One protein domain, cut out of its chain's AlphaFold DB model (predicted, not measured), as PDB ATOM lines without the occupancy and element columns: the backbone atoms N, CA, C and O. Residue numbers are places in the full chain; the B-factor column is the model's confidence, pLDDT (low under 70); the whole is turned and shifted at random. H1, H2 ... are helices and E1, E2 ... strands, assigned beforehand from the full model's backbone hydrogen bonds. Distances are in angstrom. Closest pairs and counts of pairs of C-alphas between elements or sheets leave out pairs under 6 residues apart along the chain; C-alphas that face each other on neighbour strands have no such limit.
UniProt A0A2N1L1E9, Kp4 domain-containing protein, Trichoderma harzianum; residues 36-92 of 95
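This is residues 36 to 92 of the 95 residues of the protein "Kp4 domain-containing protein" of Trichoderma harzianum (UniProt A0A2N1L1E9). A small two-stranded hairpin, E1 and E2, has one short helix, H1, over one face, nearer to E1 than to E2, and a longer helix, H2, packs side by side with H1, running the opposite way and apart from E1. Two links, the long one of residues 43 to 57 and the shorter one of residues 71 to 79, join the end of the hairpin away from its turn to the helices, and a short antiparallel pairing of residues 50 to 51 with residues 78 to 79 ties them together. The printed part has 57 residues with two named helices and two named strands, in the order H1, E1, E2, H2; the sheet, in the order E1 - E2, is antiparallel. The class is mixed, helices and strands, with under half of the residues in named elements. The whole is compact, with a radius of gyration of the C-alphas of 11.3 A and spans of 32 by 23 by 19 A.

E1, residues 58 to 61, and E2, residues 67 to 70, are antiparallel neighbours and form a hairpin, with 174 degrees between their directions. The C-alphas of Cys 59 and Cys 69 face each other at 4.2 A. N 60 and O 68 are within hydrogen-bond range at 2.8 A, as are N 70 and O 58 at 2.8 A. H1, residues 36 to 42, has 5 pairs of C-alphas within 8 A of E1, and the closest C-alphas are those of Ile 38 and Ile 58, 6.7 A apart. With E2 it has 1 such pair, the C-alphas of Ile 38 and Ala 70 at 7.5 A. H2, residues 80 to 91, touches H1, and the closest C-alphas are those of Val 39 and Thr 87, 5.4 A apart. The two helices run opposite ways at a shallow tilt of 9 degrees. E1 and H2 are apart. In H1 and H2 every O i to N i+4 pair is within hydrogen-bond range.

E1 measures 10.0 A from first to last C-alpha and begins with C-alpha 58 at (190.252, 151.746, 174.829). E2 measures 10.3 A. H1 measures 9.7 A and begins with C-alpha 36 at (191.414, 144.725, 184.532). H2, the longest helix, measures 16.9 A and ends with C-alpha 91 at (188.882, 148.532, 189.485).

The two C-alphas farthest apart are those of Asn 48 and Leu 64, at 33.1 A. The printed part has no cut. The link from H1 to E1, 15 residues, is long; that from E2 to H2, 9 residues, is short; that from E1 to E2, 5 residues, is tight. The mean pLDDT of the printed part is 90.6, and no printed residue is under 70.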
ATOM      1  N   SER A  36     189.970 144.800 184.290       89.00
ATOM      2  CA  SER A  36     191.414 144.725 184.532       89.00
ATOM      3  C   SER A  36     192.231 144.951 183.260       89.00
ATOM      4  O   SER A  36     193.254 145.630 183.309       89.00
ATOM      5  N   ASP A  37     191.768 144.441 182.116       91.50
ATOM      6  CA  ASP A  37     192.422 144.684 180.826       91.50
ATOM      7  C   ASP A  37     192.342 146.164 180.442       91.50
ATOM      8  O   ASP A  37     193.334 146.739 179.999       91.50
ATOM      9  N   ILE A  38     191.189 146.809 180.666       91.81
ATOM     10  CA  ILE A  38     191.039 148.254 180.438       91.81
ATOM     11  C   ILE A  38     191.988 149.052 181.330       91.81
ATOM     12  O   ILE A  38     192.643 149.971 180.837       91.81
ATOM     13  N   VAL A  39     192.107 148.697 182.611       92.31
ATOM     14  CA  VAL A  39     193.056 149.356 183.521       92.31
ATOM     15  C   VAL A  39     194.479 149.191 183.004       92.31
ATOM     16  O   VAL A  39     195.188 150.183 182.878       92.31
ATOM     17  N   ASN A  40     194.875 147.978 182.623       93.75
ATOM     18  CA  ASN A  40     196.222 147.712 182.127       93.75
ATOM     19  C   ASN A  40     196.538 148.504 180.844       93.75
ATOM     20  O   ASN A  40     197.587 149.134 180.751       93.75
ATOM     21  N   ILE A  41     195.611 148.549 179.881       94.00
ATOM     22  CA  ILE A  41     195.793 149.336 178.651       94.00
ATOM     23  C   ILE A  41     195.841 150.838 178.966       94.00
ATOM     24  O   ILE A  41     196.611 151.567 178.342       94.00
ATOM     25  N   SER A  42     195.062 151.309 179.948       94.25
ATOM     26  CA  SER A  42     195.021 152.731 180.303       94.25
ATOM     27  C   SER A  42     196.371 153.275 180.781       94.25
ATOM     28  O   SER A  42     196.698 154.422 180.483       94.25
ATOM     29  N   GLN A  43     197.197 152.432 181.412       94.31
ATOM     30  CA  GLN A  43     198.548 152.789 181.867       94.31
ATOM     31  C   GLN A  43     199.495 153.163 180.712       94.31
ATOM     32  O   GLN A  43     200.528 153.781 180.934       94.31
ATOM     33  N   GLY A  44     199.157 152.790 179.472       94.38
ATOM     34  CA  GLY A  44     199.921 153.141 178.273       94.38
ATOM     35  C   GLY A  44     199.418 154.381 177.529       94.38
ATOM     36  O   GLY A  44     199.952 154.694 176.465       94.38
ATOM     37  N   LEU A  45     198.370 155.058 178.016       94.75
ATOM     38  CA  LEU A  45     197.854 156.270 177.373       94.75
ATOM     39  C   LEU A  45     198.824 157.445 177.551       94.75
ATOM     40  O   LEU A  45     199.435 157.601 178.604       94.75
ATOM     41  N   ASP A  46     198.910 158.310 176.538       96.06
ATOM     42  CA  ASP A  46     199.586 159.602 176.675       96.06
ATOM     43  C   ASP A  46     198.798 160.483 177.650       96.06
ATOM     44  O   ASP A  46     197.674 160.904 177.364       96.06
ATOM     45  N   GLU A  47     199.407 160.769 178.798       95.62
ATOM     46  CA  GLU A  47     198.821 161.553 179.883       95.62
ATOM     47  C   GLU A  47     198.346 162.945 179.446       95.62
ATOM     48  O   GLU A  47     197.381 163.468 180.011       95.62
ATOM     49  N   ASN A  48     198.982 163.532 178.429       96.50
ATOM     50  CA  ASN A  48     198.702 164.888 177.956       96.50
ATOM     51  C   ASN A  48     197.734 164.921 176.771       96.50
ATOM     52  O   ASN A  48     197.248 165.995 176.399       96.50
ATOM     53  N   ARG A  49     197.430 163.767 176.169       96.75
ATOM     54  CA  ARG A  49     196.471 163.694 175.070       96.75
ATOM     55  C   ARG A  49     195.074 164.023 175.584       96.75
ATOM     56  O   ARG A  49     194.633 163.490 176.597       96.75
ATOM     57  N   ILE A  50     194.368 164.884 174.853       96.44
ATOM     58  CA  ILE A  50     192.981 165.245 175.148       96.44
ATOM     59  C   ILE A  50     192.033 164.267 174.461       96.44
ATOM     60  O   ILE A  50     192.092 164.093 173.241       96.44
ATOM     61  N   TYR A  51     191.139 163.686 175.251       95.69
ATOM     62  CA  TYR A  51     190.093 162.765 174.832       95.69
ATOM     63  C   TYR A  51     188.731 163.435 174.950       95.69
ATOM     64  O   TYR A  51     188.444 164.134 175.924       95.69
ATOM     65  N   ARG A  52     187.875 163.236 173.949       95.19
ATOM     66  CA  ARG A  52     186.555 163.885 173.888       95.19
ATOM     67  C   ARG A  52     185.441 162.926 174.317       95.19
ATOM     68  O   ARG A  52     185.596 161.712 174.179       95.19
ATOM     69  N   PRO A  53     184.286 163.438 174.781       93.38
ATOM     70  CA  PRO A  53     183.128 162.593 175.034       93.38
ATOM     71  C   PRO A  53     182.744 161.752 173.815       93.38
ATOM     72  O   PRO A  53     182.698 162.262 172.693       93.38
ATOM     73  N   GLY A  54     182.472 160.467 174.045       91.94
ATOM     74  CA  GLY A  54     182.128 159.498 172.998       91.94
ATOM     75  C   GLY A  54     183.302 159.008 172.143       91.94
ATOM     76  O   GLY A  54     183.111 158.129 171.306       91.94
ATOM     77  N   GLU A  55     184.517 159.522 172.342       94.69
ATOM     78  CA  GLU A  55     185.705 158.966 171.701       94.69
ATOM     79  C   GLU A  55     185.999 157.571 172.259       94.69
ATOM     80  O   GLU A  55     186.074 157.386 173.470       94.69
ATOM     81  N   HIS A  56     186.182 156.582 171.383       93.88
ATOM     82  CA  HIS A  56     186.570 155.230 171.781       93.88
ATOM     83  C   HIS A  56     188.060 155.207 172.150       93.88
ATOM     84  O   HIS A  56     188.920 155.133 171.272       93.88
ATOM     85  N   ILE A  57     188.360 155.294 173.448       94.69
ATOM     86  CA  ILE A  57     189.728 155.449 173.968       94.69
ATOM     87  C   ILE A  57     190.434 154.096 174.048       94.69
ATOM     88  O   ILE A  57     191.551 153.938 173.562       94.69
ATOM     89  N   ILE A  58     189.765 153.118 174.661       94.12
ATOM     90  CA  ILE A  58     190.252 151.746 174.829       94.12
ATOM     91  C   ILE A  58     189.130 150.825 174.386       94.12
ATOM     92  O   ILE A  58     188.050 150.888 174.962       94.12
ATOM     93  N   CYS A  59     189.380 149.963 173.405       93.06
ATOM     94  CA  CYS A  59     188.421 148.959 172.957       93.06
ATOM     95  C   CYS A  59     189.068 147.579 172.944       93.06
ATOM     96  O   CYS A  59     190.148 147.389 172.386       93.06
ATOM     97  N   ILE A  60     188.379 146.617 173.546       90.81
ATOM     98  CA  ILE A  60     188.736 145.206 173.556       90.81
ATOM     99  C   ILE A  60     187.571 144.473 172.914       90.81
ATOM    100  O   ILE A  60     186.499 144.375 173.499       90.81
ATOM    101  N   GLU A  61     187.769 143.968 171.704       89.69
ATOM    102  CA  GLU A  61     186.730 143.269 170.954       89.69
ATOM    103  C   GLU A  61     187.222 141.881 170.555       89.69
ATOM    104  O   GLU A  61     188.388 141.689 170.202       89.69
ATOM    105  N   SER A  62     186.332 140.890 170.584       84.19
ATOM    106  CA  SER A  62     186.625 139.595 169.977       84.19
ATOM    107  C   SER A  62     186.416 139.631 168.463       84.19
ATOM    108  O   SER A  62     185.804 140.541 167.900       84.19
ATOM    109  N   LYS A  63     186.825 138.548 167.793       80.81
ATOM    110  CA  LYS A  63     186.554 138.322 166.365       80.81
ATOM    111  C   LYS A  63     185.059 138.327 166.007       80.81
ATOM    112  O   LYS A  63     184.725 138.526 164.844       80.81
ATOM    113  N   LEU A  64     184.172 138.120 166.983       80.81
ATOM    114  CA  LEU A  64     182.715 138.156 166.827       80.81
ATOM    115  C   LEU A  64     182.107 139.544 167.104       80.81
ATOM    116  O   LEU A  64     180.888 139.661 167.177       80.81
ATOM    117  N   LYS A  65     182.931 140.591 167.266       79.25
ATOM    118  CA  LYS A  65     182.510 141.972 167.577       79.25
ATOM    119  C   LYS A  65     181.696 142.129 168.869       79.25
ATOM    120  O   LYS A  65     180.952 143.091 169.026       79.25
ATOM    121  N   ASN A  66     181.841 141.197 169.810       82.81
ATOM    122  CA  ASN A  66     181.449 141.409 171.199       82.81
ATOM    123  C   ASN A  66     182.672 141.901 171.983       82.81
ATOM    124  O   ASN A  66     183.775 141.381 171.806       82.81
ATOM    125  N   GLY A  67     182.495 142.906 172.832       86.38
ATOM    126  CA  GLY A  67     183.628 143.563 173.464       86.38
ATOM    127  C   GLY A  67     183.242 144.681 174.412       86.38
ATOM    128  O   GLY A  67     182.058 144.972 174.603       86.38
ATOM    129  N   LEU A  68     184.265 145.303 174.984       89.00
ATOM    130  CA  LEU A  68     184.157 146.435 175.886       89.00
ATOM    131  C   LEU A  68     184.923 147.625 175.307       89.00
ATOM    132  O   LEU A  68     186.080 147.487 174.918       89.00
ATOM    133  N   CYS A  69     184.291 148.796 175.300       90.50
ATOM    134  CA  CYS A  69     184.943 150.057 174.967       90.50
ATOM    135  C   CYS A  69     184.786 151.049 176.122       90.50
ATOM    136  O   CYS A  69     183.685 151.224 176.646       90.50
ATOM    137  N   ALA A  70     185.876 151.717 176.491       91.81
ATOM    138  CA  ALA A  70     185.881 152.838 177.418       91.81
ATOM    139  C   ALA A  70     185.911 154.164 176.653       91.81
ATOM    140  O   ALA A  70     186.718 154.362 175.739       91.81
ATOM    141  N   PHE A  71     185.032 155.072 177.065       93.50
ATOM    142  CA  PHE A  71     184.897 156.420 176.528       93.50
ATOM    143  C   PHE A  71     184.445 157.370 177.637       93.50
ATOM    144  O   PHE A  71     183.766 156.961 178.584       93.50
ATOM    145  N   LEU A  72     184.810 158.647 177.517       91.56
ATOM    146  CA  LEU A  72     184.324 159.680 178.428       91.56
ATOM    147  C   LEU A  72     182.835 159.936 178.176       91.56
ATOM    148  O   LEU A  72     182.392 160.044 177.028       91.56
ATOM    149  N   GLN A  73     182.069 160.041 179.259       83.62
ATOM    150  CA  GLN A  73     180.656 160.414 179.234       83.62
ATOM    151  C   GLN A  73     180.482 161.846 179.746       83.62
ATOM    152  O   GLN A  73     181.276 162.323 180.554       83.62
ATOM    153  N   GLY A  74     179.432 162.528 179.284       84.75
ATOM    154  CA  GLY A  74     179.171 163.932 179.604       84.75
ATOM    155  C   GLY A  74     179.610 164.881 178.489       84.75
ATOM    156  O   GLY A  74     179.566 164.532 177.311       84.75
ATOM    157  N   ASN A  75     179.995 166.105 178.864       81.44
ATOM    158  CA  ASN A  75     180.195 167.213 177.923       81.44
ATOM    159  C   ASN A  75     181.607 167.828 177.965       81.44
ATOM    160  O   ASN A  75     181.877 168.729 177.169       81.44
ATOM    161  N   SER A  76     182.499 167.371 178.851       87.88
ATOM    162  CA  SER A  76     183.882 167.857 178.940       87.88
ATOM    163  C   SER A  76     184.872 166.880 178.312       87.88
ATOM    164  O   SER A  76     184.717 165.664 178.388       87.88
ATOM    165  N   ALA A  77     185.882 167.438 177.648       93.00
ATOM    166  CA  ALA A  77     187.055 166.690 177.228       93.00
ATOM    167  C   ALA A  77     188.069 166.672 178.376       93.00
ATOM    168  O   ALA A  77     188.225 167.683 179.058       93.00
ATOM    169  N   GLU A  78     188.763 165.554 178.553       95.19
ATOM    170  CA  GLU A  78     189.710 165.343 179.653       95.19
ATOM    171  C   GLU A  78     191.030 164.782 179.116       95.19
ATOM    172  O   GLU A  78     191.096 164.298 177.982       95.19
ATOM    173  N   ASN A  79     192.097 164.854 179.909       95.56
ATOM    174  CA  ASN A  79     193.408 164.344 179.508       95.56
ATOM    175  C   ASN A  79     193.597 162.849 179.839       95.56
ATOM    176  O   ASN A  79     192.820 162.252 180.589       95.56
ATOM    177  N   GLY A  80     194.640 162.230 179.284       94.06
ATOM    178  CA  GLY A  80     194.948 160.815 179.514       94.06
ATOM    179  C   GLY A  80     195.186 160.467 180.984       94.06
ATOM    180  O   GLY A  80     194.722 159.424 181.440       94.06
ATOM    181  N   HIS A  81     195.807 161.366 181.748       95.06
ATOM    182  CA  HIS A  81     196.006 161.182 183.190       95.06
ATOM    183  C   HIS A  81     194.669 161.086 183.951       95.06
ATOM    184  O   HIS A  81     194.501 160.270 184.859       95.06
ATOM    185  N   PHE A  82     193.670 161.887 183.574       93.25
ATOM    186  CA  PHE A  82     192.327 161.785 184.141       93.25
ATOM    187  C   PHE A  82     191.666 160.444 183.799       93.25
ATOM    188  O   PHE A  82     191.063 159.816 184.670       93.25
ATOM    189  N   VAL A  83     191.811 159.981 182.552       93.19
ATOM    190  CA  VAL A  83     191.281 158.681 182.111       93.19
ATOM    191  C   VAL A  83     191.888 157.535 182.927       93.19
ATOM    192  O   VAL A  83     191.135 156.678 183.387       93.19
ATOM    193  N   GLN A  84     193.203 157.551 183.162       93.75
ATOM    194  CA  GLN A  84     193.905 156.570 184.003       93.75
ATOM    195  C   GLN A  84     193.369 156.545 185.440       93.75
ATOM    196  O   GLN A  84     193.014 155.491 185.965       93.75
ATOM    197  N   ASN A  85     193.220 157.714 186.067       91.12
ATOM    198  CA  ASN A  85     192.674 157.794 187.425       91.12
ATOM    199  C   ASN A  85     191.240 157.248 187.510       91.12
ATOM    200  O   ASN A  85     190.863 156.605 188.495       91.12
ATOM    201  N   LEU A  86     190.426 157.492 186.480       89.25
ATOM    202  CA  LEU A  86     189.053 157.002 186.433       89.25
ATOM    203  C   LEU A  86     188.994 155.474 186.271       89.25
ATOM    204  O   LEU A  86     188.214 154.821 186.971       89.25
ATOM    205  N   THR A  87     189.808 154.894 185.383       89.81
ATOM    206  CA  THR A  87     189.866 153.436 185.170       89.81
ATOM    207  C   THR A  87     190.385 152.705 186.405       89.81
ATOM    208  O   THR A  87     189.806 151.691 186.798       89.81
ATOM    209  N   GLU A  88     191.392 153.245 187.089       88.75
ATOM    210  CA  GLU A  88     191.854 152.715 188.377       88.75
ATOM    211  C   GLU A  88     190.772 152.777 189.458       88.75
ATOM    212  O   GLU A  88     190.592 151.824 190.224       88.75
ATOM    213  N   GLY A  89     190.017 153.877 189.509       85.62
ATOM    214  CA  GLY A  89     188.895 154.037 190.429       85.62
ATOM    215  C   GLY A  89     187.813 152.974 190.235       85.62
ATOM    216  O   GLY A  89     187.248 152.502 191.221       85.62
ATOM    217  N   LEU A  90     187.552 152.566 188.989       81.75
ATOM    218  CA  LEU A  90     186.586 151.513 188.657       81.75
ATOM    219  C   LEU A  90     187.037 150.126 189.136       81.75
ATOM    220  O   LEU A  90     186.194 149.314 189.512       81.75
ATOM    221  N   ALA A  91     188.342 149.843 189.125       81.56
ATOM    222  CA  ALA A  91     188.882 148.532 189.485       81.56
ATOM    223  C   ALA A  91     189.035 148.304 190.997       81.56
ATOM    224  O   ALA A  91     189.210 147.162 191.428       81.56
ATOM    225  N   LYS A  92     188.977 149.359 191.821       77.19
ATOM    226  CA  LYS A  92     189.077 149.215 193.279       77.19
ATOM    227  C   LYS A  92     187.751 148.717 193.871       77.19
ATOM    228  O   LYS A  92     186.740 149.410 193.743       77.19
TER     229      LYS A  92